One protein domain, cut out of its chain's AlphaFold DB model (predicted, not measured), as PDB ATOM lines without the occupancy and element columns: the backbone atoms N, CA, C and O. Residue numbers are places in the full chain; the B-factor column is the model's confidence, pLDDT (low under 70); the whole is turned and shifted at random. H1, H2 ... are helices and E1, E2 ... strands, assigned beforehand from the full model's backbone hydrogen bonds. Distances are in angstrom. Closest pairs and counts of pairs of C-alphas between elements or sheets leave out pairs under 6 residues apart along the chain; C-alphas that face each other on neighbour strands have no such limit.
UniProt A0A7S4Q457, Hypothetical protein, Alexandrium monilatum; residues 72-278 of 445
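AT A GLANCE: This is residues 72 to 278 of the 445 residues of the protein "Hypothetical protein" of Alexandrium monilatum (UniProt A0A7S4Q457). Two strongly twisted sheets share an elongated body, one toward each end of its longest axis: E4, E5, E6, E8, E9 and E10 toward one end, and E1, E7, E11, E12 and E13 toward the other, with H3 across the latter. The small pair E2 and E3 and the short H2 lie between them, and the loop of residues 245 to 253 sticks out. The printed part has 207 residues, in the order E1 E2 H1 E3 E4 E5 E6 E7 H2 E8 E9 E10 E11 E12 E13 H3; the class is mixed, helices and strands, with under half of the residues in named elements. Both large sheets are branched, the first antiparallel, the second mixed. The whole is only just compact, close to loose, with a radius of gyration of the C-alphas of 19.9 A and spans of 58 by 38 by 31 A.

IN THESE COORDINATES: Find C-alpha 120 at (10.158, 97.276, -12.081); from there E4, residues 120 to 129, runs 28.5 A. Its sheet also has E5 (134 to 137), E6 (147 to 150), E8 (196 to 198), E9 (201 to 203) and E10 (215 to 221, 19.9 A). In the other sheet look for E1 (79 to 90, 22.0 A), which bends by 93 degrees at residue 86, E7 (159 to 161), E11 (226 to 234, 22.1 A), E12 (237 to 239) and E13 (259 to 262). E2 is residues 92 to 94, E3 116 to 118, H1 102 to 107, H2 163 to 166, and H3 267 to 274, ending at C-alpha 274 (28.682, 105.531, -21.737).

HOW THE PARTS SIT: Beside E4, E5 and E6 lie on one side and E10 on the other; look at N 127 and O 136, 2.8 A, N 121 and O 149, 2.8 A, and N 122 and O 220, 2.8 A. E8, E9 and E10 make a meander, each strand the antiparallel neighbour of the one before, with N 196 and O 203 at 2.8 A and N 202 and O 217 at 2.8 A. H1 only just is on this sheet, with 5 pairs of C-alphas within 10 A, and only grazes it. E2 and E3 are antiparallel, N 94 and O 116 at 2.8 A. Beside E11, E1 lies on one side, N 82 and O 231 at 2.8 A, and E12 and E13 on the other, N 232 and O 239 at 2.9 A and N 228 and O 261 at 2.8 A. E7 is parallel to E12, N 238 and O 160 at 2.8 A. H3 is on this sheet at a height of 8.4 A, over E11 and E13, and runs across the strands, at 80 degrees to E11 on the local plane; its closest C-alphas to E13 are Met 270 and Gly 259, 6.4 A. H2 is on it too, at a height of 7.4 A, and only grazes the first sheet. In H3 every O i to N i+4 pair is within hydrogen-bond range; H1 has 0 of 2 but 3 of 3 O i to N i+3 pairs, and H2 is too short for an i+4 pair.

THE WHOLE: The C-alphas farthest apart, Gly 183 and Gly 247, are 59.6 A apart. The printed part has no cut. The links H2 to E8, E9 to E10 and E12 to E13 are long. Mean pLDDT of the printed part is 88.6; look for values under 70 at residues 74 to 75, 182 to 187, 243 to 255 and 278.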
ATOM      1  N   ARG A  72      17.036 116.238  -3.991       88.88
ATOM      2  CA  ARG A  72      15.822 116.816  -3.381       88.88
ATOM      3  C   ARG A  72      15.234 117.988  -4.168       88.88
ATOM      4  O   ARG A  72      14.330 118.653  -3.669       88.88
ATOM      5  N   LEU A  73      15.756 118.277  -5.358       83.25
ATOM      6  CA  LEU A  73      15.252 119.379  -6.167       83.25
ATOM      7  C   LEU A  73      13.855 119.037  -6.717       83.25
ATOM      8  O   LEU A  73      13.699 118.053  -7.426       83.25
ATOM      9  N   ASN A  74      12.863 119.877  -6.415       69.00
ATOM     10  CA  ASN A  74      11.484 119.776  -6.922       69.00
ATOM     11  C   ASN A  74      11.175 120.865  -7.969       69.00
ATOM     12  O   ASN A  74      10.039 121.314  -8.109       69.00
ATOM     13  N   ALA A  75      12.200 121.352  -8.669       67.88
ATOM     14  CA  ALA A  75      12.042 122.408  -9.660       67.88
ATOM     15  C   ALA A  75      11.652 121.829 -11.028       67.88
ATOM     16  O   ALA A  75      12.181 120.802 -11.457       67.88
ATOM     17  N   THR A  76      10.785 122.540 -11.749       79.50
ATOM     18  CA  THR A  76      10.544 122.330 -13.181       79.50
ATOM     19  C   THR A  76      11.783 122.767 -13.956       79.50
ATOM     20  O   THR A  76      11.885 123.901 -14.423       79.50
ATOM     21  N   LEU A  77      12.771 121.879 -14.020       85.00
ATOM     22  CA  LEU A  77      14.010 122.100 -14.745       85.00
ATOM     23  C   LEU A  77      13.923 121.448 -16.125       85.00
ATOM     24  O   LEU A  77      13.384 120.350 -16.278       85.00
ATOM     25  N   ARG A  78      14.512 122.116 -17.117       85.88
ATOM     26  CA  ARG A  78      14.819 121.524 -18.414       85.88
ATOM     27  C   ARG A  78      16.324 121.555 -18.609       85.88
ATOM     28  O   ARG A  78      16.914 122.627 -18.681       85.88
ATOM     29  N   ALA A  79      16.932 120.381 -18.668       85.00
ATOM     30  CA  ALA A  79      18.368 120.236 -18.841       85.00
ATOM     31  C   ALA A  79      18.649 119.052 -19.772       85.00
ATOM     32  O   ALA A  79      18.009 118.005 -19.631       85.00
ATOM     33  N   PRO A  80      19.582 119.200 -20.729       84.44
ATOM     34  CA  PRO A  80      19.863 118.148 -21.695       84.44
ATOM     35  C   PRO A  80      20.486 116.925 -21.018       84.44
ATOM     36  O   PRO A  80      20.185 115.806 -21.406       84.44
ATOM     37  N   MET A  81      21.297 117.115 -19.979       90.62
ATOM     38  CA  MET A  81      21.798 116.022 -19.160       90.62
ATOM     39  C   MET A  81      22.061 116.515 -17.751       90.62
ATOM     40  O   MET A  81      22.683 117.560 -17.548       90.62
ATOM     41  N   VAL A  82      21.580 115.748 -16.788       93.56
ATOM     42  CA  VAL A  82      21.845 115.945 -15.373       93.56
ATOM     43  C   VAL A  82      22.497 114.697 -14.826       93.56
ATOM     44  O   VAL A  82      22.223 113.585 -15.288       93.56
ATOM     45  N   HIS A  83      23.331 114.898 -13.822       95.75
ATOM     46  CA  HIS A  83      23.803 113.833 -12.972       95.75
ATOM     47  C   HIS A  83      23.154 113.992 -11.597       95.75
ATOM     48  O   HIS A  83      23.198 115.067 -10.997       95.75
ATOM     49  N   LEU A  84      22.502 112.930 -11.127       95.94
ATOM     50  CA  LEU A  84      22.054 112.836  -9.745       95.94
ATOM     51  C   LEU A  84      22.881 111.755  -9.070       95.94
ATOM     52  O   LEU A  84      22.799 110.596  -9.472       95.94
ATOM     53  N   GLN A  85      23.654 112.128  -8.057       96.56
ATOM     54  CA  GLN A  85      24.531 111.207  -7.347       96.56
ATOM     55  C   GLN A  85      23.839 110.637  -6.109       96.56
ATOM     56  O   GLN A  85      23.369 111.386  -5.254       96.56
ATOM     57  N   GLY A  86      23.830 109.311  -5.982       95.56
ATOM     58  CA  GLY A  86      23.457 108.647  -4.733       95.56
ATOM     59  C   GLY A  86      22.012 108.897  -4.279       95.56
ATOM     60  O   GLY A  86      21.730 109.094  -3.096       95.56
ATOM     61  N   CYS A  87      21.061 108.938  -5.209       96.56
ATOM     62  CA  CYS A  87      19.667 109.226  -4.900       96.56
ATOM     63  C   CYS A  87      18.869 107.977  -4.552       96.56
ATOM     64  O   CYS A  87      19.028 106.918  -5.158       96.56
ATOM     65  N   SER A  88      17.928 108.128  -3.618       95.94
ATOM     66  CA  SER A  88      17.013 107.046  -3.272       95.94
ATOM     67  C   SER A  88      16.035 106.754  -4.404       95.94
ATOM     68  O   SER A  88      15.391 107.687  -4.900       95.94
ATOM     69  N   VAL A  89      15.853 105.477  -4.738       95.12
ATOM     70  CA  VAL A  89      14.802 105.030  -5.660       95.12
ATOM     71  C   VAL A  89      13.531 104.733  -4.875       95.12
ATOM     72  O   VAL A  89      13.556 104.050  -3.851       95.12
ATOM     73  N   ARG A  90      12.398 105.240  -5.354       94.25
ATOM     74  CA  ARG A  90      11.068 104.897  -4.845       94.25
ATOM     75  C   ARG A  90      10.230 104.372  -5.996       94.25
ATOM     76  O   ARG A  90      10.096 105.045  -7.011       94.25
ATOM     77  N   GLY A  91       9.668 103.185  -5.830       92.25
ATOM     78  CA  GLY A  91       8.741 102.583  -6.784       92.25
ATOM     79  C   GLY A  91       7.518 102.003  -6.083       92.25
ATOM     80  O   GLY A  91       7.329 102.195  -4.878       92.25
ATOM     81  N   SER A  92       6.677 101.305  -6.842       93.75
ATOM     82  CA  SER A  92       5.471 100.663  -6.315       93.75
ATOM     83  C   SER A  92       5.760  99.304  -5.686       93.75
ATOM     84  O   SER A  92       6.827  98.715  -5.856       93.75
ATOM     85  N   VAL A  93       4.760  98.791  -4.974       94.94
ATOM     86  CA  VAL A  93       4.727  97.404  -4.519       94.94
ATOM     87  C   VAL A  93       4.065  96.553  -5.602       94.94
ATOM     88  O   VAL A  93       2.903  96.769  -5.942       94.94
ATOM     89  N   PHE A  94       4.803  95.590  -6.142       94.94
ATOM     90  CA  PHE A  94       4.314  94.595  -7.087       94.94
ATOM     91  C   PHE A  94       3.689  93.414  -6.348       94.94
ATOM     92  O   PHE A  94       4.205  92.937  -5.332       94.94
ATOM     93  N   SER A  95       2.560  92.935  -6.863       94.06
ATOM     94  CA  SER A  95       1.848  91.772  -6.337       94.06
ATOM     95  C   SER A  95       1.034  91.103  -7.440       94.06
ATOM     96  O   SER A  95       0.941  91.609  -8.553       94.06
ATOM     97  N   ALA A  96       0.360  90.002  -7.115       92.31
ATOM     98  CA  ALA A  96      -0.542  89.337  -8.051       92.31
ATOM     99  C   ALA A  96      -1.850  90.112  -8.342       92.31
ATOM    100  O   ALA A  96      -2.720  89.620  -9.062       92.31
ATOM    101  N   ALA A  97      -2.030  91.284  -7.721       91.56
ATOM    102  CA  ALA A  97      -3.076  92.247  -8.061       91.56
ATOM    103  C   ALA A  97      -2.593  93.310  -9.063       91.56
ATOM    104  O   ALA A  97      -3.407  94.071  -9.576       91.56
ATOM    105  N   THR A  98      -1.285  93.386  -9.331       92.94
ATOM    106  CA  THR A  98      -0.740  94.266 -10.364       92.94
ATOM    107  C   THR A  98      -1.149  93.728 -11.742       92.94
ATOM    108  O   THR A  98      -0.943  92.536 -11.991       92.94
ATOM    109  N   PRO A  99      -1.710  94.568 -12.634       90.50
ATOM    110  CA  PRO A  99      -2.047  94.154 -13.995       90.50
ATOM    111  C   PRO A  99      -0.841  93.529 -14.706       90.50
ATOM    112  O   PRO A  99       0.262  94.059 -14.605       90.50
ATOM    113  N   GLY A 100      -1.044  92.400 -15.386       87.50
ATOM    114  CA  GLY A 100       0.009  91.662 -16.097       87.50
ATOM    115  C   GLY A 100       0.749  90.611 -15.256       87.50
ATOM    116  O   GLY A 100       1.391  89.722 -15.828       87.50
ATOM    117  N   LEU A 101       0.624  90.665 -13.921       92.38
ATOM    118  CA  LEU A 101       1.271  89.761 -12.957       92.38
ATOM    119  C   LEU A 101       0.289  88.808 -12.255       92.38
ATOM    120  O   LEU A 101       0.567  88.300 -11.166       92.38
ATOM    121  N   GLU A 102      -0.867  88.537 -12.856       92.75
ATOM    122  CA  GLU A 102      -1.922  87.708 -12.262       92.75
ATOM    123  C   GLU A 102      -1.440  86.275 -11.970       92.75
ATOM    124  O   GLU A 102      -1.855  85.655 -10.988       92.75
ATOM    125  N   GLU A 103      -0.502  85.769 -12.775       89.75
ATOM    126  CA  GLU A 103       0.124  84.446 -12.636       89.75
ATOM    127  C   GLU A 103       0.898  84.282 -11.316       89.75
ATOM    128  O   GLU A 103       1.054  83.165 -10.817       89.75
ATOM    129  N   LEU A 104       1.304  85.383 -10.666       92.00
ATOM    130  CA  LEU A 104       1.976  85.332  -9.362       92.00
ATOM    131  C   LEU A 104       1.089  84.750  -8.253       92.00
ATOM    132  O   LEU A 104       1.616  84.320  -7.224       92.00
ATOM    133  N   ARG A 105      -0.241  84.672  -8.445       92.88
ATOM    134  CA  ARG A 105      -1.153  83.993  -7.502       92.88
ATOM    135  C   ARG A 105      -0.744  82.539  -7.275       92.88
ATOM    136  O   ARG A 105      -0.831  82.053  -6.150       92.88
ATOM    137  N   LEU A 106      -0.217  81.876  -8.306       92.12
ATOM    138  CA  LEU A 106       0.262  80.493  -8.235       92.12
ATOM    139  C   LEU A 106       1.497  80.337  -7.333       92.12
ATOM    140  O   LEU A 106       1.780  79.236  -6.859       92.12
ATOM    141  N   PHE A 107       2.205  81.437  -7.061       93.25
ATOM    142  CA  PHE A 107       3.446  81.486  -6.284       93.25
ATOM    143  C   PHE A 107       3.322  82.244  -4.963       93.25
ATOM    144  O   PHE A 107       4.317  82.412  -4.259       93.25
ATOM    145  N   GLN A 108       2.118  82.667  -4.572       90.81
ATOM    146  CA  GLN A 108       1.907  83.522  -3.398       90.81
ATOM    147  C   GLN A 108       2.442  82.911  -2.088       90.81
ATOM    148  O   GLN A 108       2.900  83.635  -1.203       90.81
ATOM    149  N   GLY A 109       2.444  81.577  -1.976       90.00
ATOM    150  CA  GLY A 109       3.042  80.865  -0.838       90.00
ATOM    151  C   GLY A 109       4.569  80.983  -0.756       90.00
ATOM    152  O   GLY A 109       5.122  80.933   0.337       90.00
ATOM    153  N   CYS A 110       5.238  81.184  -1.891       93.31
ATOM    154  CA  CYS A 110       6.694  81.303  -2.005       93.31
ATOM    155  C   CYS A 110       7.174  82.761  -1.966       93.31
ATOM    156  O   CYS A 110       8.284  83.041  -1.524       93.31
ATOM    157  N   LEU A 111       6.362  83.703  -2.445       94.38
ATOM    158  CA  LEU A 111       6.721  85.122  -2.528       94.38
ATOM    159  C   LEU A 111       6.545  85.835  -1.177       94.38
ATOM    160  O   LEU A 111       5.781  85.346  -0.347       94.38
ATOM    161  N   PRO A 112       7.206  86.976  -0.914       93.06
ATOM    162  CA  PRO A 112       6.977  87.777   0.294       93.06
ATOM    163  C   PRO A 112       5.510  88.220   0.452       93.06
ATOM    164  O   PRO A 112       4.861  88.610  -0.516       93.06
ATOM    165  N   SER A 113       4.979  88.201   1.681       89.06
ATOM    166  CA  SER A 113       3.567  88.530   1.955       89.06
ATOM    167  C   SER A 113       3.224  90.010   1.762       89.06
ATOM    168  O   SER A 113       2.093  90.324   1.407       89.06
ATOM    169  N   GLY A 114       4.188  90.910   1.976       86.50
ATOM    170  CA  GLY A 114       4.020  92.359   1.806       86.50
ATOM    171  C   GLY A 114       4.113  92.850   0.358       86.50
ATOM    172  O   GLY A 114       4.108  94.056   0.136       86.50
ATOM    173  N   GLY A 115       4.225  91.940  -0.617       89.94
ATOM    174  CA  GLY A 115       4.560  92.279  -1.998       89.94
ATOM    175  C   GLY A 115       6.043  92.616  -2.174       89.94
ATOM    176  O   GLY A 115       6.852  92.460  -1.258       89.94
ATOM    177  N   MET A 116       6.410  93.027  -3.385       93.25
ATOM    178  CA  MET A 116       7.802  93.267  -3.776       93.25
ATOM    179  C   MET A 116       7.956  94.724  -4.189       93.25
ATOM    180  O   MET A 116       7.358  95.152  -5.170       93.25
ATOM    181  N   GLN A 117       8.717  95.504  -3.430       93.06
ATOM    182  CA  GLN A 117       8.951  96.904  -3.763       93.06
ATOM    183  C   GLN A 117      10.029  97.018  -4.842       93.06
ATOM    184  O   GLN A 117      11.071  96.381  -4.737       93.06
ATOM    185  N   GLY A 118       9.799  97.845  -5.860       95.31
ATOM    186  CA  GLY A 118      10.804  98.113  -6.884       95.31
ATOM    187  C   GLY A 118      10.338  99.126  -7.923       95.31
ATOM    188  O   GLY A 118       9.169  99.506  -7.969       95.31
ATOM    189  N   ALA A 119      11.260  99.568  -8.773       96.31
ATOM    190  CA  ALA A 119      10.957 100.373  -9.953       96.31
ATOM    191  C   ALA A 119      10.314  99.537 -11.073       96.31
ATOM    192  O   ALA A 119       9.462 100.020 -11.816       96.31
ATOM    193  N   TRP A 120      10.698  98.269 -11.161       96.62
ATOM    194  CA  TRP A 120      10.158  97.276 -12.081       96.62
ATOM    195  C   TRP A 120      10.219  95.893 -11.437       96.62
ATOM    196  O   TRP A 120      10.935  95.688 -10.451       96.62
ATOM    197  N   PHE A 121       9.478  94.952 -12.008       96.81
ATOM    198  CA  PHE A 121       9.442  93.553 -11.613       96.81
ATOM    199  C   PHE A 121       9.533  92.661 -12.847       96.81
ATOM    200  O   PHE A 121       8.872  92.931 -13.848       96.81
ATOM    201  N   LYS A 122      10.326  91.591 -12.776       96.50
ATOM    202  CA  LYS A 122      10.521  90.644 -13.874       96.50
ATOM    203  C   LYS A 122      10.408  89.200 -13.407       96.50
ATOM    204  O   LYS A 122      11.062  88.800 -12.443       96.50
ATOM    205  N   VAL A 123       9.637  88.410 -14.147       96.31
ATOM    206  CA  VAL A 123       9.621  86.947 -14.067       96.31
ATOM    207  C   VAL A 123      10.591  86.416 -15.113       96.31
ATOM    208  O   VAL A 123      10.316  86.484 -16.307       96.31
ATOM    209  N   ASN A 124      11.740  85.907 -14.678       96.62
ATOM    210  CA  ASN A 124      12.687  85.235 -15.557       96.62
ATOM    211  C   ASN A 124      12.349  83.743 -15.624       96.62
ATOM    212  O   ASN A 124      12.293  83.076 -14.587       96.62
ATOM    213  N   LEU A 125      12.139  83.239 -16.837       96.94
ATOM    214  CA  LEU A 125      11.903  81.826 -17.106       96.94
ATOM    215  C   LEU A 125      13.075  81.269 -17.897       96.94
ATOM    216  O   LEU A 125      13.435  81.798 -18.948       96.94
ATOM    217  N   GLU A 126      13.629  80.168 -17.417       97.62
ATOM    218  CA  GLU A 126      14.671  79.421 -18.107       97.62
ATOM    219  C   GLU A 126      14.287  77.949 -18.165       97.62
ATOM    220  O   GLU A 126      13.629  77.421 -17.266       97.62
ATOM    221  N   ARG A 127      14.694  77.287 -19.242       97.06
ATOM    222  CA  ARG A 127      14.493  75.862 -19.456       97.06
ATOM    223  C   ARG A 127      15.851  75.193 -19.558       97.06
ATOM    224  O   ARG A 127      16.721  75.701 -20.259       97.06
ATOM    225  N   TYR A 128      16.032  74.092 -18.846       97.44
ATOM    226  CA  TYR A 128      17.241  73.300 -18.966       97.44
ATOM    227  C   TYR A 128      17.230  72.575 -20.306       97.44
ATOM    228  O   TYR A 128      16.247  71.910 -20.639       97.44
ATOM    229  N   ASP A 129      18.305  72.747 -21.060       96.69
ATOM    230  CA  ASP A 129      18.543  72.076 -22.327       96.69
ATOM    231  C   ASP A 129      19.567  70.960 -22.101       96.69
ATOM    232  O   ASP A 129      20.722  71.208 -21.742       96.69
ATOM    233  N   GLY A 130      19.115  69.715 -22.265       94.88
ATOM    234  CA  GLY A 130      19.939  68.530 -22.038       94.88
ATOM    235  C   GLY A 130      21.153  68.433 -22.964       94.88
ATOM    236  O   GLY A 130      22.164  67.861 -22.552       94.88
ATOM    237  N   ASP A 131      21.081  69.014 -24.166       95.31
ATOM    238  CA  ASP A 131      22.161  68.956 -25.155       95.31
ATOM    239  C   ASP A 131      23.285  69.944 -24.817       95.31
ATOM    240  O   ASP A 131      24.466  69.591 -24.868       95.31
ATOM    241  N   SER A 132      22.933  71.179 -24.441       96.06
ATOM    242  CA  SER A 132      23.905  72.213 -24.053       96.06
ATOM    243  C   SER A 132      24.337  72.143 -22.586       96.06
ATOM    244  O   SER A 132      25.325  72.780 -22.216       96.06
ATOM    245  N   GLN A 133      23.639  71.352 -21.765       95.88
ATOM    246  CA  GLN A 133      23.823  71.269 -20.313       95.88
ATOM    247  C   GLN A 133      23.717  72.631 -19.609       95.88
ATOM    248  O   GLN A 133      24.380  72.874 -18.598       95.88
ATOM    249  N   ASP A 134      22.872  73.523 -20.131       96.81
ATOM    250  CA  ASP A 134      22.701  74.875 -19.605       96.81
ATOM    251  C   ASP A 134      21.221  75.272 -19.476       96.81
ATOM    252  O   ASP A 134      20.309  74.675 -20.050       96.81
ATOM    253  N   TRP A 135      20.975  76.298 -18.666       96.62
ATOM    254  CA  TRP A 135      19.670  76.917 -18.490       96.62
ATOM    255  C   TRP A 135      19.483  78.029 -19.518       96.62
ATOM    256  O   TRP A 135      20.037  79.117 -19.383       96.62
ATOM    257  N   VAL A 136      18.644  77.779 -20.517       97.31
ATOM    258  CA  VAL A 136      18.405  78.714 -21.617       97.31
ATOM    259  C   VAL A 136      17.168  79.573 -21.323       97.31
ATOM    260  O   VAL A 136      16.115  79.027 -20.976       97.31
ATOM    261  N   PRO A 137      17.235  80.911 -21.471       97.25
ATOM    262  CA  PRO A 137      16.068  81.777 -21.322       97.25
ATOM    263  C   PRO A 137      14.938  81.379 -22.275       97.25
ATOM    264  O   PRO A 137      15.155  81.187 -23.471       97.25
ATOM    265  N   THR A 138      13.710  81.304 -21.765       96.69
ATOM    266  CA  THR A 138      12.513  81.021 -22.565       96.69
ATOM    267  C   THR A 138      11.440  82.076 -22.327       96.69
ATOM    268  O   THR A 138      11.245  82.563 -21.216       96.69
ATOM    269  N   ALA A 139      10.704  82.435 -23.379       95.38
ATOM    270  CA  ALA A 139       9.577  83.357 -23.256       95.38
ATOM    271  C   ALA A 139       8.379  82.709 -22.545       95.38
ATOM    272  O   ALA A 139       7.614  83.400 -21.876       95.38
ATOM    273  N   HIS A 140       8.216  81.391 -22.686       94.00
ATOM    274  CA  HIS A 140       7.076  80.648 -22.159       94.00
ATOM    275  C   HIS A 140       7.519  79.292 -21.609       94.00
ATOM    276  O   HIS A 140       8.365  78.611 -22.195       94.00
ATOM    277  N   ALA A 141       6.909  78.881 -20.500       92.00
ATOM    278  CA  ALA A 141       7.085  77.558 -19.923       92.00
ATOM    279  C   ALA A 141       5.763  77.084 -19.305       92.00
ATOM    280  O   ALA A 141       5.348  77.562 -18.250       92.00
ATOM    281  N   ARG A 142       5.109  76.118 -19.961       89.38
ATOM    282  CA  ARG A 142       3.798  75.579 -19.558       89.38
ATOM    283  C   ARG A 142       2.752  76.697 -19.410       89.38
ATOM    284  O   ARG A 142       2.391  77.311 -20.405       89.38
ATOM    285  N   ASN A 143       2.282  76.946 -18.191       90.88
ATOM    286  CA  ASN A 143       1.275  77.940 -17.822       90.88
ATOM    287  C   ASN A 143       1.865  79.306 -17.420       90.88
ATOM    288  O   ASN A 143       1.119  80.129 -16.901       90.88
ATOM    289  N   LEU A 144       3.172  79.529 -17.603       91.75
ATOM    290  CA  LEU A 144       3.832  80.796 -17.282       91.75
ATOM    291  C   LEU A 144       4.448  81.456 -18.503       91.75
ATOM    292  O   LEU A 144       5.012  80.789 -19.380       91.75
ATOM    293  N   ARG A 145       4.430  82.786 -18.483       94.06
ATOM    294  CA  ARG A 145       5.171  83.641 -19.413       94.06
ATOM    295  C   ARG A 145       6.219  84.477 -18.688       94.06
ATOM    296  O   ARG A 145       6.036  84.901 -17.550       94.06
ATOM    297  N   SER A 146       7.323  84.723 -19.380       94.12
ATOM    298  CA  SER A 146       8.315  85.707 -18.968       94.12
ATOM    299  C   SER A 146       7.689  87.091 -19.123       94.12
ATOM    300  O   SER A 146       7.215  87.447 -20.204       94.12
ATOM    301  N   THR A 147       7.626  87.849 -18.034       94.44
ATOM    302  CA  THR A 147       6.974  89.164 -17.981       94.44
ATOM    303  C   THR A 147       7.872  90.172 -17.294       94.44
ATOM    304  O   THR A 147       8.630  89.829 -16.390       94.44
ATOM    305  N   GLU A 148       7.789  91.426 -17.730       95.25
ATOM    306  CA  GLU A 148       8.488  92.549 -17.116       95.25
ATOM    307  C   GLU A 148       7.533  93.735 -17.029       95.25
ATOM    308  O   GLU A 148       7.143  94.300 -18.052       95.25
ATOM    309  N   GLU A 149       7.181  94.112 -15.805       95.62
ATOM    310  CA  GLU A 149       6.279  95.220 -15.513       95.62
ATOM    311  C   GLU A 149       7.046  96.374 -14.880       95.62
ATOM    312  O   GLU A 149       7.832  96.191 -13.948       95.62
ATOM    313  N   VAL A 150       6.800  97.584 -15.377       95.50
ATOM    314  CA  VAL A 150       7.438  98.810 -14.890       95.50
ATOM    315  C   VAL A 150       6.414  99.621 -14.111       95.50
ATOM    316  O   VAL A 150       5.277  99.798 -14.540       95.50
ATOM    317  N   SER A 151       6.813 100.123 -12.946       94.12
ATOM    318  CA  SER A 151       5.945 100.964 -12.134       94.12
ATOM    319  C   SER A 151       5.697 102.307 -12.825       94.12
ATOM    320  O   SER A 151       6.624 102.957 -13.300       94.12
ATOM    321  N   SER A 152       4.452 102.779 -12.821       89.56
ATOM    322  CA  SER A 152       4.109 104.114 -13.328       89.56
ATOM    323  C   SER A 152       4.506 105.249 -12.374       89.56
ATOM    324  O   SER A 152       4.485 106.415 -12.764       89.56
ATOM    325  N   ALA A 153       4.880 104.922 -11.131       92.06
ATOM    326  CA  ALA A 153       5.141 105.871 -10.049       92.06
ATOM    327  C   ALA A 153       6.610 105.870  -9.583       92.06
ATOM    328  O   ALA A 153       6.894 106.132  -8.410       92.06
ATOM    329  N   VAL A 154       7.559 105.572 -10.480       95.25
ATOM    330  CA  VAL A 154       8.991 105.564 -10.139       95.25
ATOM    331  C   VAL A 154       9.524 106.977  -9.965       95.25
ATOM    332  O   VAL A 154       9.354 107.834 -10.836       95.25
ATOM    333  N   HIS A 155      10.228 107.183  -8.856       95.31
ATOM    334  CA  HIS A 155      10.965 108.399  -8.555       95.31
ATOM    335  C   HIS A 155      12.418 108.079  -8.201       95.31
ATOM    336  O   HIS A 155      12.696 107.111  -7.490       95.31
ATOM    337  N   ILE A 156      13.340 108.920  -8.667       95.38
ATOM    338  CA  ILE A 156      14.737 108.942  -8.225       95.38
ATOM    339  C   ILE A 156      14.971 110.311  -7.596       95.38
ATOM    340  O   ILE A 156      14.930 111.340  -8.273       95.38
ATOM    341  N   GLY A 157      15.150 110.334  -6.275       93.75
ATOM    342  CA  GLY A 157      15.105 111.588  -5.526       93.75
ATOM    343  C   GLY A 157      13.734 112.271  -5.651       93.75
ATOM    344  O   GLY A 157      12.708 111.650  -5.379       93.75
ATOM    345  N   GLY A 158      13.723 113.546  -6.043       93.06
ATOM    346  CA  GLY A 158      12.528 114.361  -6.289       93.06
ATOM    347  C   GLY A 158      11.975 114.269  -7.713       93.06
ATOM    348  O   GLY A 158      10.944 114.865  -7.999       93.06
ATOM    349  N   PHE A 159      12.625 113.524  -8.610       94.50
ATOM    350  CA  PHE A 159      12.246 113.485 -10.020       94.50
ATOM    351  C   PHE A 159      11.420 112.246 -10.348       94.50
ATOM    352  O   PHE A 159      11.797 111.128  -9.986       94.50
ATOM    353  N   ALA A 160      10.330 112.435 -11.092       94.75
ATOM    354  CA  ALA A 160       9.607 111.331 -11.714       94.75
ATOM    355  C   ALA A 160      10.459 110.724 -12.838       94.75
ATOM    356  O   ALA A 160      11.289 111.407 -13.438       94.75
ATOM    357  N   VAL A 161      10.259 109.450 -13.165       94.75
ATOM    358  CA  VAL A 161      11.148 108.721 -14.084       94.75
ATOM    359  C   VAL A 161      10.360 108.123 -15.246       94.75
ATOM    360  O   VAL A 161       9.259 107.608 -15.068       94.75
ATOM    361  N   SER A 162      10.868 108.228 -16.475       94.44
ATOM    362  CA  SER A 162      10.301 107.521 -17.632       94.44
ATOM    363  C   SER A 162      10.614 106.026 -17.591       94.44
ATOM    364  O   SER A 162      11.631 105.616 -17.036       94.44
ATOM    365  N   ASP A 163       9.784 105.208 -18.235       93.69
ATOM    366  CA  ASP A 163       9.947 103.750 -18.241       93.69
ATOM    367  C   ASP A 163      11.340 103.316 -18.714       93.69
ATOM    368  O   ASP A 163      11.919 102.373 -18.180       93.69
ATOM    369  N   GLY A 164      11.915 104.039 -19.683       91.75
ATOM    370  CA  GLY A 164      13.255 103.764 -20.197       91.75
ATOM    371  C   GLY A 164      14.352 103.921 -19.144       91.75
ATOM    372  O   GLY A 164      15.275 103.119 -19.122       91.75
ATOM    373  N   VAL A 165      14.244 104.912 -18.253       93.69
ATOM    374  CA  VAL A 165      15.198 105.100 -17.147       93.69
ATOM    375  C   VAL A 165      14.873 104.152 -15.992       93.69
ATOM    376  O   VAL A 165      15.783 103.587 -15.394       93.69
ATOM    377  N   ALA A 166      13.587 103.920 -15.707       95.38
ATOM    378  CA  ALA A 166      13.159 103.000 -14.655       95.38
ATOM    379  C   ALA A 166      13.705 101.584 -14.886       95.38
ATOM    380  O   ALA A 166      14.233 100.984 -13.954       95.38
ATOM    381  N   ARG A 167      13.677 101.082 -16.129       94.81
ATOM    382  CA  ARG A 167      14.241  99.769 -16.503       94.81
ATOM    383  C   ARG A 167      15.752  99.646 -16.286       94.81
ATOM    384  O   ARG A 167      16.250  98.531 -16.189       94.81
ATOM    385  N   LEU A 168      16.486 100.758 -16.187       93.75
ATOM    386  CA  LEU A 168      17.924 100.738 -15.894       93.75
ATOM    387  C   LEU A 168      18.229 100.566 -14.401       93.75
ATOM    388  O   LEU A 168      19.389 100.359 -14.043       93.75
ATOM    389  N   VAL A 169      17.226 100.667 -13.519       95.38
ATOM    390  CA  VAL A 169      17.428 100.438 -12.082       95.38
ATOM    391  C   VAL A 169      17.912  98.993 -11.885       95.38
ATOM    392  O   VAL A 169      17.247  98.081 -12.376       95.38
ATOM    393  N   PRO A 170      19.036  98.745 -11.187       93.50
ATOM    394  CA  PRO A 170      19.603  97.415 -11.047       93.50
ATOM    395  C   PRO A 170      18.620  96.473 -10.368       93.50
ATOM    396  O   PRO A 170      18.053  96.803  -9.326       93.50
ATOM    397  N   GLY A 171      18.439  95.302 -10.973       91.56
ATOM    398  CA  GLY A 171      17.579  94.256 -10.444       91.56
ATOM    399  C   GLY A 171      18.276  93.444  -9.364       91.56
ATOM    400  O   GLY A 171      19.422  93.030  -9.549       91.56
ATOM    401  N   THR A 172      17.575  93.140  -8.279       93.94
ATOM    402  CA  THR A 172      17.992  92.115  -7.325       93.94
ATOM    403  C   THR A 172      17.016  90.937  -7.348       93.94
ATOM    404  O   THR A 172      15.818  91.114  -7.599       93.94
ATOM    405  N   PRO A 173      17.498  89.699  -7.134       95.56
ATOM    406  CA  PRO A 173      16.607  88.557  -7.035       95.56
ATOM    407  C   PRO A 173      15.845  88.574  -5.712       95.56
ATOM    408  O   PRO A 173      16.437  88.728  -4.639       95.56
ATOM    409  N   ILE A 174      14.539  88.359  -5.802       95.38
ATOM    410  CA  ILE A 174      13.621  88.405  -4.670       95.38
ATOM    411  C   ILE A 174      13.836  87.180  -3.773       95.38
ATOM    412  O   ILE A 174      13.887  86.051  -4.270       95.38
ATOM    413  N   PRO A 175      13.938  87.362  -2.445       93.38
ATOM    414  CA  PRO A 175      14.063  86.245  -1.520       93.38
ATOM    415  C   PRO A 175      12.775  85.413  -1.503       93.38
ATOM    416  O   PRO A 175      11.683  85.927  -1.252       93.38
ATOM    417  N   LEU A 176      12.922  84.110  -1.742       94.69
ATOM    418  CA  LEU A 176      11.821  83.153  -1.735       94.69
ATOM    419  C   LEU A 176      11.692  82.477  -0.372       94.69
ATOM    420  O   LEU A 176      12.682  82.131   0.273       94.69
ATOM    421  N   ARG A 177      10.450  82.268   0.055       93.31
ATOM    422  CA  ARG A 177      10.078  81.493   1.239       93.31
ATOM    423  C   ARG A 177       9.902  80.029   0.856       93.31
ATOM    424  O   ARG A 177       9.507  79.729  -0.268       93.31
ATOM    425  N   ALA A 178      10.144  79.125   1.801       88.50
ATOM    426  CA  ALA A 178       9.812  77.719   1.616       88.50
ATOM    427  C   ALA A 178       8.306  77.566   1.344       88.50
ATOM    428  O   ALA A 178       7.477  78.108   2.076       88.50
ATOM    429  N   CYS A 179       7.964  76.842   0.282       84.19
ATOM    430  CA  CYS A 179       6.581  76.649  -0.137       84.19
ATOM    431  C   CYS A 179       6.051  75.321   0.414       84.19
ATOM    432  O   CYS A 179       6.770  74.320   0.421       84.19
ATOM    433  N   ASN A 180       4.785  75.291   0.841       74.06
ATOM    434  CA  ASN A 180       4.134  74.045   1.242       74.06
ATOM    435  C   ASN A 180       3.968  73.132   0.023       74.06
ATOM    436  O   ASN A 180       3.165  73.403  -0.871       74.06
ATOM    437  N   ARG A 181       4.754  72.056   0.003       73.69
ATOM    438  CA  ARG A 181       4.797  71.078  -1.083       73.69
ATOM    439  C   ARG A 181       3.715  70.020  -0.883       73.69
ATOM    440  O   ARG A 181       3.550  69.509   0.222       73.69
ATOM    441  N   SER A 182       3.021  69.653  -1.953       63.78
ATOM    442  CA  SER A 182       2.047  68.556  -1.948       63.78
ATOM    443  C   SER A 182       2.287  67.670  -3.171       63.78
ATOM    444  O   SER A 182       1.537  67.739  -4.137       63.78
ATOM    445  N   GLY A 183       3.375  66.893  -3.144       61.47
ATOM    446  CA  GLY A 183       3.774  66.006  -4.245       61.47
ATOM    447  C   GLY A 183       4.400  66.732  -5.445       61.47
ATOM    448  O   GLY A 183       4.071  67.877  -5.743       61.47
ATOM    449  N   ILE A 184       5.351  66.075  -6.116       60.06
ATOM    450  CA  ILE A 184       6.007  66.588  -7.327       60.06
ATOM    451  C   ILE A 184       5.442  65.812  -8.511       60.06
ATOM    452  O   ILE A 184       5.973  64.766  -8.872       60.06
ATOM    453  N   ASP A 185       4.376  66.316  -9.120       63.50
ATOM    454  CA  ASP A 185       3.995  65.841 -10.445       63.50
ATOM    455  C   ASP A 185       4.769  66.644 -11.488       63.50
ATOM    456  O   ASP A 185       4.454  67.799 -11.779       63.50
ATOM    457  N   ALA A 186       5.785  66.017 -12.086       59.19
ATOM    458  CA  ALA A 186       6.637  66.641 -13.098       59.19
ATOM    459  C   ALA A 186       5.857  67.122 -14.336       59.19
ATOM    460  O   ALA A 186       6.378  67.934 -15.092       59.19
ATOM    461  N   ARG A 187       4.608  66.674 -14.539       64.88
ATOM    462  CA  ARG A 187       3.703  67.110 -15.623       64.88
ATOM    463  C   ARG A 187       2.647  68.136 -15.199       64.88
ATOM    464  O   ARG A 187       1.924  68.624 -16.060       64.88
ATOM    465  N   ALA A 188       2.555  68.468 -13.913       73.50
ATOM    466  CA  ALA A 188       1.583  69.437 -13.423       73.50
ATOM    467  C   ALA A 188       1.939  70.874 -13.840       73.50
ATOM    468  O   ALA A 188       3.070  71.183 -14.237       73.50
ATOM    469  N   GLU A 189       0.957  71.763 -13.731       86.69
ATOM    470  CA  GLU A 189       1.150  73.205 -13.868       86.69
ATOM    471  C   GLU A 189       2.246  73.706 -12.909       86.69
ATOM    472  O   GLU A 189       2.370  73.245 -11.766       86.69
ATOM    473  N   LEU A 190       3.065  74.650 -13.376       90.50
ATOM    474  CA  LEU A 190       4.086  75.309 -12.567       90.50
ATOM    475  C   LEU A 190       3.393  76.168 -11.510       90.50
ATOM    476  O   LEU A 190       2.670  77.112 -11.827       90.50
ATOM    477  N   SER A 191       3.609  75.815 -10.246       91.69
ATOM    478  CA  SER A 191       3.031  76.485  -9.085       91.69
ATOM    479  C   SER A 191       3.923  76.301  -7.858       91.69
ATOM    480  O   SER A 191       4.833  75.468  -7.840       91.69
ATOM    481  N   ALA A 192       3.617  77.022  -6.780       89.25
ATOM    482  CA  ALA A 192       4.276  76.868  -5.484       89.25
ATOM    483  C   ALA A 192       4.289  75.423  -4.951       89.25
ATOM    484  O   ALA A 192       5.159  75.074  -4.156       89.25
ATOM    485  N   ARG A 193       3.316  74.590  -5.350       88.69
ATOM    486  CA  ARG A 193       3.176  73.209  -4.864       88.69
ATOM    487  C   ARG A 193       4.033  72.220  -5.650       88.69
ATOM    488  O   ARG A 193       4.546  71.276  -5.053       88.69
ATOM    489  N   SER A 194       4.178  72.442  -6.958       89.88
ATOM    490  CA  SER A 194       4.907  71.559  -7.879       89.88
ATOM    491  C   SER A 194       6.398  71.889  -7.977       89.88
ATOM    492  O   SER A 194       7.185  71.037  -8.382       89.88
ATOM    493  N   MET A 195       6.815  73.087  -7.559       91.62
ATOM    494  CA  MET A 195       8.205  73.536  -7.663       91.62
ATOM    495  C   MET A 195       8.973  73.461  -6.336       91.62
ATOM    496  O   MET A 195       8.403  73.517  -5.246       91.62
ATOM    497  N   ARG A 196      10.301  73.330  -6.424       91.88
ATOM    498  CA  ARG A 196      11.241  73.377  -5.295       91.88
ATOM    499  C   ARG A 196      11.928  74.730  -5.240       91.88
ATOM    500  O   ARG A 196      12.485  75.165  -6.240       91.88
ATOM    501  N   VAL A 197      11.972  75.354  -4.067       94.00
ATOM    502  CA  VAL A 197      12.850  76.510  -3.835       94.00
ATOM    503  C   VAL A 197      14.274  76.006  -3.633       94.00
ATOM    504  O   VAL A 197      14.509  75.159  -2.771       94.00
ATOM    505  N   ALA A 198      15.224  76.535  -4.397       93.62
ATOM    506  CA  ALA A 198      16.647  76.356  -4.144       93.62
ATOM    507  C   ALA A 198      17.371  77.684  -4.399       93.62
ATOM    508  O   ALA A 198      17.308  78.250  -5.489       93.62
ATOM    509  N   GLY A 199      18.029  78.219  -3.368       92.56
ATOM    510  CA  GLY A 199      18.624  79.553  -3.437       92.56
ATOM    511  C   GLY A 199      17.567  80.634  -3.694       92.56
ATOM    512  O   GLY A 199      16.680  80.840  -2.870       92.56
ATOM    513  N   ARG A 200      17.677  81.335  -4.830       94.00
ATOM    514  CA  ARG A 200      16.789  82.449  -5.223       94.00
ATOM    515  C   ARG A 200      15.876  82.123  -6.413       94.00
ATOM    516  O   ARG A 200      15.345  83.033  -7.041       94.00
ATOM    517  N   ALA A 201      15.712  80.840  -6.729       96.62
ATOM    518  CA  ALA A 201      14.871  80.386  -7.829       96.62
ATOM    519  C   ALA A 201      13.989  79.192  -7.427       96.62
ATOM    520  O   ALA A 201      14.257  78.480  -6.452       96.62
ATOM    521  N   LEU A 202      12.921  78.998  -8.196       95.25
ATOM    522  CA  LEU A 202      12.041  77.838  -8.160       95.25
ATOM    523  C   LEU A 202      12.405  76.889  -9.300       95.25
ATOM    524  O   LEU A 202      12.621  77.337 -10.421       95.25
ATOM    525  N   TYR A 203      12.402  75.587  -9.034       94.81
ATOM    526  CA  TYR A 203      12.745  74.548 -10.004       94.81
ATOM    527  C   TYR A 203      11.625  73.517 -10.116       94.81
ATOM    528  O   TYR A 203      11.088  73.090  -9.093       94.81
ATOM    529  N   SER A 204      11.264  73.103 -11.333       93.38
ATOM    530  CA  SER A 204      10.318  71.993 -11.537       93.38
ATOM    531  C   SER A 204      10.904  70.631 -11.150       93.38
ATOM    532  O   SER A 204      10.153  69.749 -10.739       93.38
ATOM    533  N   GLY A 205      12.227  70.479 -11.258       90.69
ATOM    534  CA  GLY A 205      12.977  69.259 -10.961       90.69
ATOM    535  C   GLY A 205      14.035  69.449  -9.871       90.69
ATOM    536  O   GLY A 205      13.922  70.327  -9.005       90.69
ATOM    537  N   ASP A 206      15.069  68.606  -9.892       91.50
ATOM    538  CA  ASP A 206      16.215  68.719  -8.991       91.50
ATOM    539  C   ASP A 206      17.313  69.607  -9.610       91.50
ATOM    540  O   ASP A 206      17.975  69.167 -10.541       91.50
ATOM    541  N   PRO A 207      17.583  70.831  -9.113       92.94
ATOM    542  CA  PRO A 207      18.683  71.664  -9.602       92.94
ATOM    543  C   PRO A 207      20.083  71.044  -9.543       92.94
ATOM    544  O   PRO A 207      20.958  71.540 -10.243       92.94
ATOM    545  N   ALA A 208      20.326  70.027  -8.711       94.81
ATOM    546  CA  ALA A 208      21.618  69.338  -8.685       94.81
ATOM    547  C   ALA A 208      21.750  68.303  -9.815       94.81
ATOM    548  O   ALA A 208      22.863  67.971 -10.208       94.81
ATOM    549  N   LEU A 209      20.622  67.798 -10.323       94.81
ATOM    550  CA  LEU A 209      20.536  66.805 -11.395       94.81
ATOM    551  C   LEU A 209      19.363  67.163 -12.330       94.81
ATOM    552  O   LEU A 209      18.355  66.448 -12.348       94.81
ATOM    553  N   PRO A 210      19.445  68.297 -13.053       95.06
ATOM    554  CA  PRO A 210      18.351  68.754 -13.898       95.06
ATOM    555  C   PRO A 210      18.141  67.802 -15.076       95.06
ATOM    556  O   PRO A 210      19.094  67.286 -15.660       95.06
ATOM    557  N   SER A 211      16.879  67.562 -15.421       95.44
ATOM    558  CA  SER A 211      16.498  66.786 -16.602       95.44
ATOM    559  C   SER A 211      16.146  67.707 -17.762       95.44
ATOM    560  O   SER A 211      15.721  68.846 -17.552       95.44
ATOM    561  N   ASP A 212      16.300  67.211 -18.991       95.44
ATOM    562  CA  ASP A 212      15.926  67.977 -20.176       95.44
ATOM    563  C   ASP A 212      14.479  68.480 -20.073       95.44
ATOM    564  O   ASP A 212      13.541  67.748 -19.735       95.44
ATOM    565  N   GLY A 213      14.315  69.772 -20.324       93.88
ATOM    566  CA  GLY A 213      13.040  70.450 -20.254       93.88
ATOM    567  C   GLY A 213      12.570  70.866 -18.859       93.88
ATOM    568  O   GLY A 213      11.470  71.430 -18.778       93.88
ATOM    569  N   ASP A 214      13.359  70.648 -17.801       95.44
ATOM    570  CA  ASP A 214      13.109  71.250 -16.490       95.44
ATOM    571  C   ASP A 214      13.075  72.779 -16.580       95.44
ATOM    572  O   ASP A 214      13.717  73.390 -17.430       95.44
ATOM    573  N   VAL A 215      12.303  73.415 -15.701       95.94
ATOM    574  CA  VAL A 215      12.061  74.858 -15.709       95.94
ATOM    575  C   VAL A 215      12.586  75.482 -14.425       95.94
ATOM    576  O   VAL A 215      12.280  75.016 -13.323       95.94
ATOM    577  N   ARG A 216      13.333  76.574 -14.584       96.12
ATOM    578  CA  ARG A 216      13.812  77.459 -13.525       96.12
ATOM    579  C   ARG A 216      13.068  78.786 -13.626       96.12
ATOM    580  O   ARG A 216      13.023  79.404 -14.685       96.12
ATOM    581  N   VAL A 217      12.479  79.216 -12.517       96.88
ATOM    582  CA  VAL A 217      11.758  80.488 -12.404       96.88
ATOM    583  C   VAL A 217      12.463  81.348 -11.368       96.88
ATOM    584  O   VAL A 217      12.595  80.948 -10.211       96.88
ATOM    585  N   ALA A 218      12.903  82.535 -11.770       96.88
ATOM    586  CA  ALA A 218      13.493  83.522 -10.875       96.88
ATOM    587  C   ALA A 218      12.700  84.827 -10.941       96.88
ATOM    588  O   ALA A 218      12.288  85.267 -12.012       96.88
ATOM    589  N   PHE A 219      12.506  85.460  -9.790       96.62
ATOM    590  CA  PHE A 219      11.817  86.743  -9.698       96.62
ATOM    591  C   PHE A 219      12.837  87.827  -9.380       96.62
ATOM    592  O   PHE A 219      13.629  87.684  -8.446       96.62
ATOM    593  N   LEU A 220      12.825  88.900 -10.160       96.88
ATOM    594  CA  LEU A 220      13.750  90.021 -10.048       96.88
ATOM    595  C   LEU A 220      12.951  91.305  -9.833       96.88
ATOM    596  O   LEU A 220      11.894  91.481 -10.437       96.88
ATOM    597  N   ALA A 221      13.464  92.213  -9.010       96.31
ATOM    598  CA  ALA A 221      12.899  93.547  -8.846       96.31
ATOM    599  C   ALA A 221      13.998  94.609  -8.888       96.31
ATOM    600  O   ALA A 221      15.066  94.421  -8.315       96.31
ATOM    601  N   GLY A 222      13.732  95.732  -9.554       95.56
ATOM    602  CA  GLY A 222      14.620  96.896  -9.563       95.56
ATOM    603  C   GLY A 222      14.527  97.683  -8.258       95.56
ATOM    604  O   GLY A 222      13.864  98.716  -8.227       95.56
ATOM    605  N   ASP A 223      15.129  97.198  -7.172       93.31
ATOM    606  CA  ASP A 223      14.948  97.711  -5.802       93.31
ATOM    607  C   ASP A 223      16.196  98.401  -5.218       93.31
ATOM    608  O   ASP A 223      16.317  98.569  -4.000       93.31
ATOM    609  N   ALA A 224      17.132  98.821  -6.075       91.94
ATOM    610  CA  ALA A 224      18.344  99.512  -5.647       91.94
ATOM    611  C   ALA A 224      18.013 100.707  -4.734       91.94
ATOM    612  O   ALA A 224      17.351 101.660  -5.140       91.94
ATOM    613  N   ARG A 225      18.496 100.661  -3.486       91.81
ATOM    614  CA  ARG A 225      18.201 101.692  -2.474       91.81
ATOM    615  C   ARG A 225      18.745 103.057  -2.852       91.81
ATOM    616  O   ARG A 225      18.130 104.062  -2.519       91.81
ATOM    617  N   GLU A 226      19.896 103.063  -3.504       94.75
ATOM    618  CA  GLU A 226      20.649 104.248  -3.862       94.75
ATOM    619  C   GLU A 226      21.212 104.063  -5.269       94.75
ATOM    620  O   GLU A 226      21.795 103.018  -5.575       94.75
ATOM    621  N   VAL A 227      21.017 105.060  -6.127       96.50
ATOM    622  CA  VAL A 227      21.482 105.041  -7.514       96.50
ATOM    623  C   VAL A 227      22.061 106.384  -7.912       96.50
ATOM    624  O   VAL A 227      21.582 107.432  -7.483       96.50
ATOM    625  N   SER A 228      23.050 106.346  -8.792       96.75
ATOM    626  CA  SER A 228      23.474 107.515  -9.550       96.75
ATOM    627  C   SER A 228      22.951 107.402 -10.970       96.75
ATOM    628  O   SER A 228      22.994 106.322 -11.565       96.75
ATOM    629  N   VAL A 229      22.399 108.491 -11.494       95.56
ATOM    630  CA  VAL A 229      21.742 108.517 -12.803       95.56
ATOM    631  C   VAL A 229      22.287 109.660 -13.642       95.56
ATOM    632  O   VAL A 229      22.443 110.777 -13.158       95.56
ATOM    633  N   LEU A 230      22.548 109.359 -14.910       94.50
ATOM    634  CA  LEU A 230      22.873 110.323 -15.949       94.50
ATOM    635  C   LEU A 230      21.738 110.282 -16.975       94.50
ATOM    636  O   LEU A 230      21.570 109.279 -17.673       94.50
ATOM    637  N   ALA A 231      20.905 111.320 -16.992       93.75
ATOM    638  CA  ALA A 231      19.680 111.368 -17.790       93.75
ATOM    639  C   ALA A 231      19.314 112.806 -18.180       93.75
ATOM    640  O   ALA A 231      19.758 113.766 -17.557       93.75
ATOM    641  N   ALA A 232      18.460 112.962 -19.189       91.94
ATOM    642  CA  ALA A 232      17.865 114.246 -19.536       91.94
ATOM    643  C   ALA A 232      16.676 114.568 -18.617       91.94
ATOM    644  O   ALA A 232      15.989 113.664 -18.134       91.94
ATOM    645  N   VAL A 233      16.395 115.858 -18.408       92.00
ATOM    646  CA  VAL A 233      15.247 116.323 -17.610       92.00
ATOM    647  C   VAL A 233      14.362 117.229 -18.447       92.00
ATOM    648  O   VAL A 233      14.832 118.212 -19.022       92.00
ATOM    649  N   SER A 234      13.071 116.905 -18.503       90.50
ATOM    650  CA  SER A 234      12.021 117.769 -19.050       90.50
ATOM    651  C   SER A 234      10.846 117.730 -18.094       90.50
ATOM    652  O   SER A 234      10.423 116.647 -17.695       90.50
ATOM    653  N   ASP A 235      10.352 118.903 -17.704       88.50
ATOM    654  CA  ASP A 235       9.144 119.047 -16.884       88.50
ATOM    655  C   ASP A 235       9.213 118.261 -15.561       88.50
ATOM    656  O   ASP A 235       8.245 117.649 -15.118       88.50
ATOM    657  N   GLY A 236      10.401 118.234 -14.941       87.12
ATOM    658  CA  GLY A 236      10.641 117.500 -13.691       87.12
ATOM    659  C   GLY A 236      10.698 115.973 -13.837       87.12
ATOM    660  O   GLY A 236      10.752 115.266 -12.829       87.12
ATOM    661  N   ARG A 237      10.712 115.445 -15.070       92.38
ATOM    662  CA  ARG A 237      10.807 114.009 -15.359       92.38
ATOM    663  C   ARG A 237      12.147 113.632 -15.994       92.38
ATOM    664  O   ARG A 237      12.544 114.189 -17.024       92.38
ATOM    665  N   LEU A 238      12.810 112.634 -15.411       93.50
ATOM    666  CA  LEU A 238      14.002 112.003 -15.971       93.50
ATOM    667  C   LEU A 238      13.621 111.138 -17.166       93.50
ATOM    668  O   LEU A 238      12.727 110.292 -17.082       93.50
ATOM    669  N   HIS A 239      14.334 111.312 -18.267       92.88
ATOM    670  CA  HIS A 239      14.213 110.477 -19.448       92.88
ATOM    671  C   HIS A 239      15.586 110.208 -20.053       92.88
ATOM    672  O   HIS A 239      16.537 110.954 -19.837       92.88
ATOM    673  N   LEU A 240      15.697 109.119 -20.812       90.25
ATOM    674  CA  LEU A 240      16.901 108.875 -21.596       90.25
ATOM    675  C   LEU A 240      17.065 110.034 -22.578       90.25
ATOM    676  O   LEU A 240      16.107 110.405 -23.261       90.25
ATOM    677  N   TRP A 241      18.263 110.603 -22.626       84.94
ATOM    678  CA  TRP A 241      18.586 111.657 -23.564       84.94
ATOM    679  C   TRP A 241      18.437 111.145 -24.990       84.94
ATOM    680  O   TRP A 241      18.861 110.036 -25.335       84.94
ATOM    681  N   HIS A 242      17.830 111.985 -25.818       75.69
ATOM    682  CA  HIS A 242      17.697 111.752 -27.240       75.69
ATOM    683  C   HIS A 242      18.187 113.009 -27.965       75.69
ATOM    684  O   HIS A 242      17.689 114.098 -27.668       75.69
ATOM    685  N   PRO A 243      19.118 112.884 -28.928       61.91
ATOM    686  CA  PRO A 243      19.699 114.051 -29.591       61.91
ATOM    687  C   PRO A 243      18.692 114.928 -30.350       61.91
ATOM    688  O   PRO A 243      18.936 116.104 -30.596       61.91
ATOM    689  N   PHE A 244      17.545 114.360 -30.718       62.41
ATOM    690  CA  PHE A 244      16.455 115.065 -31.366       62.41
ATOM    691  C   PHE A 244      15.195 114.779 -30.570       62.41
ATOM    692  O   PHE A 244      14.803 113.628 -30.459       62.41
ATOM    693  N   LEU A 245      14.567 115.813 -30.015       51.56
ATOM    694  CA  LEU A 245      13.197 115.727 -29.504       51.56
ATOM    695  C   LEU A 245      12.177 116.173 -30.565       51.56
ATOM    696  O   LEU A 245      10.977 116.090 -30.319       51.56
ATOM    697  N   HIS A 246      12.616 116.696 -31.721       45.59
ATOM    698  CA  HIS A 246      11.746 117.343 -32.710       45.59
ATOM    699  C   HIS A 246      12.063 116.853 -34.143       45.59
ATOM    700  O   HIS A 246      13.030 117.283 -34.763       45.59
ATOM    701  N   GLY A 247      11.225 115.958 -34.684       45.00
ATOM    702  CA  GLY A 247      10.949 115.873 -36.131       45.00
ATOM    703  C   GLY A 247      11.558 114.727 -36.955       45.00
ATOM    704  O   GLY A 247      10.890 114.255 -37.869       45.00
ATOM    705  N   LEU A 248      12.763 114.229 -36.656       48.66
ATOM    706  CA  LEU A 248      13.473 113.258 -37.529       48.66
ATOM    707  C   LEU A 248      13.433 111.789 -37.054       48.66
ATOM    708  O   LEU A 248      14.116 110.932 -37.612       48.66
ATOM    709  N   HIS A 249      12.603 111.477 -36.055       47.06
ATOM    710  CA  HIS A 249      12.558 110.179 -35.363       47.06
ATOM    711  C   HIS A 249      12.270 108.947 -36.240       47.06
ATOM    712  O   HIS A 249      12.503 107.829 -35.794       47.06
ATOM    713  N   ALA A 250      11.743 109.118 -37.454       48.91
ATOM    714  CA  ALA A 250      11.251 107.995 -38.250       48.91
ATOM    715  C   ALA A 250      12.326 107.280 -39.090       48.91
ATOM    716  O   ALA A 250      12.081 106.164 -39.535       48.91
ATOM    717  N   LEU A 251      13.490 107.899 -39.335       48.22
ATOM    718  CA  LEU A 251      14.446 107.385 -40.330       48.22
ATOM    719  C   LEU A 251      15.735 106.804 -39.744       48.22
ATOM    720  O   LEU A 251      16.376 105.997 -40.408       48.22
ATOM    721  N   VAL A 252      16.113 107.181 -38.519       57.09
ATOM    722  CA  VAL A 252      17.352 106.707 -37.887       57.09
ATOM    723  C   VAL A 252      17.058 106.342 -36.437       57.09
ATOM    724  O   VAL A 252      16.685 107.198 -35.632       57.09
ATOM    725  N   ALA A 253      17.220 105.061 -36.103       58.00
ATOM    726  CA  ALA A 253      17.148 104.570 -34.733       58.00
ATOM    727  C   ALA A 253      18.405 105.022 -33.975       58.00
ATOM    728  O   ALA A 253      19.374 104.281 -33.853       58.00
ATOM    729  N   LEU A 254      18.415 106.275 -33.522       64.94
ATOM    730  CA  LEU A 254      19.534 106.811 -32.754       64.94
ATOM    731  C   LEU A 254      19.564 106.191 -31.348       64.94
ATOM    732  O   LEU A 254      18.500 105.955 -30.760       64.94
ATOM    733  N   PRO A 255      20.760 105.952 -30.782       64.25
ATOM    734  CA  PRO A 255      20.887 105.405 -29.443       64.25
ATOM    735  C   PRO A 255      20.269 106.367 -28.425       64.25
ATOM    736  O   PRO A 255      20.549 107.566 -28.407       64.25
ATOM    737  N   ARG A 256      19.413 105.822 -27.558       76.50
ATOM    738  CA  ARG A 256      18.938 106.524 -26.365       76.50
ATOM    739  C   ARG A 256      20.049 106.464 -25.334       76.50
ATOM    740  O   ARG A 256      20.469 105.372 -24.958       76.50
ATOM    741  N   LEU A 257      20.516 107.618 -24.883       80.88
ATOM    742  CA  LEU A 257      21.641 107.687 -23.964       80.88
ATOM    743  C   LEU A 257      21.156 107.985 -22.559       80.88
ATOM    744  O   LEU A 257      20.388 108.906 -22.305       80.88
ATOM    745  N   GLY A 258      21.621 107.176 -21.634       82.06
ATOM    746  CA  GLY A 258      21.381 107.353 -20.223       82.06
ATOM    747  C   GLY A 258      22.087 106.243 -19.485       82.06
ATOM    748  O   GLY A 258      22.201 105.122 -19.979       82.06
ATOM    749  N   GLY A 259      22.616 106.583 -18.324       88.44
ATOM    750  CA  GLY A 259      23.322 105.647 -17.473       88.44
ATOM    751  C   GLY A 259      22.647 105.589 -16.124       88.44
ATOM    752  O   GLY A 259      22.156 106.599 -15.623       88.44
ATOM    753  N   LEU A 260      22.671 104.414 -15.517       93.62
ATOM    754  CA  LEU A 260      22.316 104.257 -14.123       93.62
ATOM    755  C   LEU A 260      23.303 103.284 -13.483       93.62
ATOM    756  O   LEU A 260      23.647 102.254 -14.063       93.62
ATOM    757  N   ALA A 261      23.807 103.645 -12.310       93.50
ATOM    758  CA  ALA A 261      24.701 102.817 -11.518       93.50
ATOM    759  C   ALA A 261      24.195 102.720 -10.075       93.50
ATOM    760  O   ALA A 261      23.627 103.672  -9.548       93.50
ATOM    761  N   ALA A 262      24.400 101.570  -9.431       92.94
ATOM    762  CA  ALA A 262      24.105 101.414  -8.009       92.94
ATOM    763  C   ALA A 262      25.089 102.233  -7.153       92.94
ATOM    764  O   ALA A 262      26.294 102.214  -7.412       92.94
ATOM    765  N   GLY A 263      24.575 102.889  -6.110       93.12
ATOM    766  CA  GLY A 263      25.338 103.712  -5.169       93.12
ATOM    767  C   GLY A 263      25.693 105.106  -5.692       93.12
ATOM    768  O   GLY A 263      25.221 105.534  -6.748       93.12
ATOM    769  N   ALA A 264      26.535 105.816  -4.939       94.12
ATOM    770  CA  ALA A 264      27.078 107.126  -5.290       94.12
ATOM    771  C   ALA A 264      28.284 106.988  -6.238       94.12
ATOM    772  O   ALA A 264      29.423 106.817  -5.806       94.12
ATOM    773  N   VAL A 265      28.039 107.074  -7.542       95.50
ATOM    774  CA  VAL A 265      29.057 107.016  -8.597       95.50
ATOM    775  C   VAL A 265      29.209 108.420  -9.185       95.50
ATOM    776  O   VAL A 265      28.192 109.045  -9.457       95.50
ATOM    777  N   PRO A 266      30.431 108.946  -9.371       94.38
ATOM    778  CA  PRO A 266      30.623 110.268  -9.959       94.38
ATOM    779  C   PRO A 266      30.276 110.280 -11.454       94.38
ATOM    780  O   PRO A 266      30.451 109.268 -12.147       94.38
ATOM    781  N   ALA A 267      29.866 111.443 -11.969       92.44
ATOM    782  CA  ALA A 267      29.452 111.598 -13.360       92.44
ATOM    783  C   ALA A 267      30.525 111.147 -14.357       92.44
ATOM    784  O   ALA A 267      30.214 110.410 -15.291       92.44
ATOM    785  N   GLU A 268      31.794 111.498 -14.125       91.12
ATOM    786  CA  GLU A 268      32.913 111.109 -14.994       91.12
ATOM    787  C   GLU A 268      33.015 109.591 -15.183       91.12
ATOM    788  O   GLU A 268      33.251 109.096 -16.287       91.12
ATOM    789  N   ALA A 269      32.810 108.817 -14.114       92.38
ATOM    790  CA  ALA A 269      32.865 107.363 -14.193       92.38
ATOM    791  C   ALA A 269      31.685 106.804 -15.001       92.38
ATOM    792  O   ALA A 269      31.853 105.850 -15.766       92.38
ATOM    793  N   MET A 270      30.499 107.408 -14.874       91.00
ATOM    794  CA  MET A 270      29.333 107.046 -15.683       91.00
ATOM    795  C   MET A 270      29.530 107.422 -17.155       91.00
ATOM    796  O   MET A 270      29.216 106.626 -18.037       91.00
ATOM    797  N   GLN A 271      30.115 108.586 -17.429       89.62
ATOM    798  CA  GLN A 271      30.432 109.034 -18.782       89.62
ATOM    799  C   GLN A 271      31.437 108.126 -19.467       89.62
ATOM    800  O   GLN A 271      31.202 107.742 -20.604       89.62
ATOM    801  N   ARG A 272      32.512 107.715 -18.782       88.06
ATOM    802  CA  ARG A 272      33.492 106.771 -19.346       88.06
ATOM    803  C   ARG A 272      32.846 105.441 -19.738       88.06
ATOM    804  O   ARG A 272      33.219 104.863 -20.752       88.06
ATOM    805  N   ARG A 273      31.849 104.976 -18.976       86.12
ATOM    806  CA  ARG A 273      31.070 103.769 -19.313       86.12
ATOM    807  C   ARG A 273      30.131 103.983 -20.496       86.12
ATOM    808  O   ARG A 273      29.920 103.057 -21.270       86.12
ATOM    809  N   LEU A 274      29.577 105.183 -20.637       84.38
ATOM    810  CA  LEU A 274      28.682 105.531 -21.737       84.38
ATOM    811  C   LEU A 274      29.429 105.909 -23.017       84.38
ATOM    812  O   LEU A 274      28.888 105.690 -24.089       84.38
ATOM    813  N   ALA A 275      30.663 106.409 -22.934       80.62
ATOM    814  CA  ALA A 275      31.495 106.838 -24.058       80.62
ATOM    815  C   ALA A 275      31.554 105.848 -25.240       80.62
ATOM    816  O   ALA A 275      31.390 106.297 -26.372       80.62
ATOM    817  N   PRO A 276      31.731 104.521 -25.050       77.31
ATOM    818  CA  PRO A 276      31.715 103.577 -26.172       77.31
ATOM    819  C   PRO A 276      30.341 103.444 -26.849       77.31
ATOM    820  O   PRO A 276      30.274 103.037 -28.003       77.31
ATOM    821  N   HIS A 277      29.249 103.760 -26.150       73.62
ATOM    822  CA  HIS A 277      27.874 103.715 -26.672       73.62
ATOM    823  C   HIS A 277      27.387 105.095 -27.137       73.62
ATOM    824  O   HIS A 277      26.484 105.204 -27.960       73.62
ATOM    825  N   ALA A 278      28.027 106.152 -26.644       66.62
ATOM    826  CA  ALA A 278      27.878 107.545 -27.026       66.62
ATOM    827  C   ALA A 278      28.756 107.885 -28.241       66.62
ATOM    828  O   ALA A 278      29.343 108.960 -28.323       66.62
TER     829      ALA A 278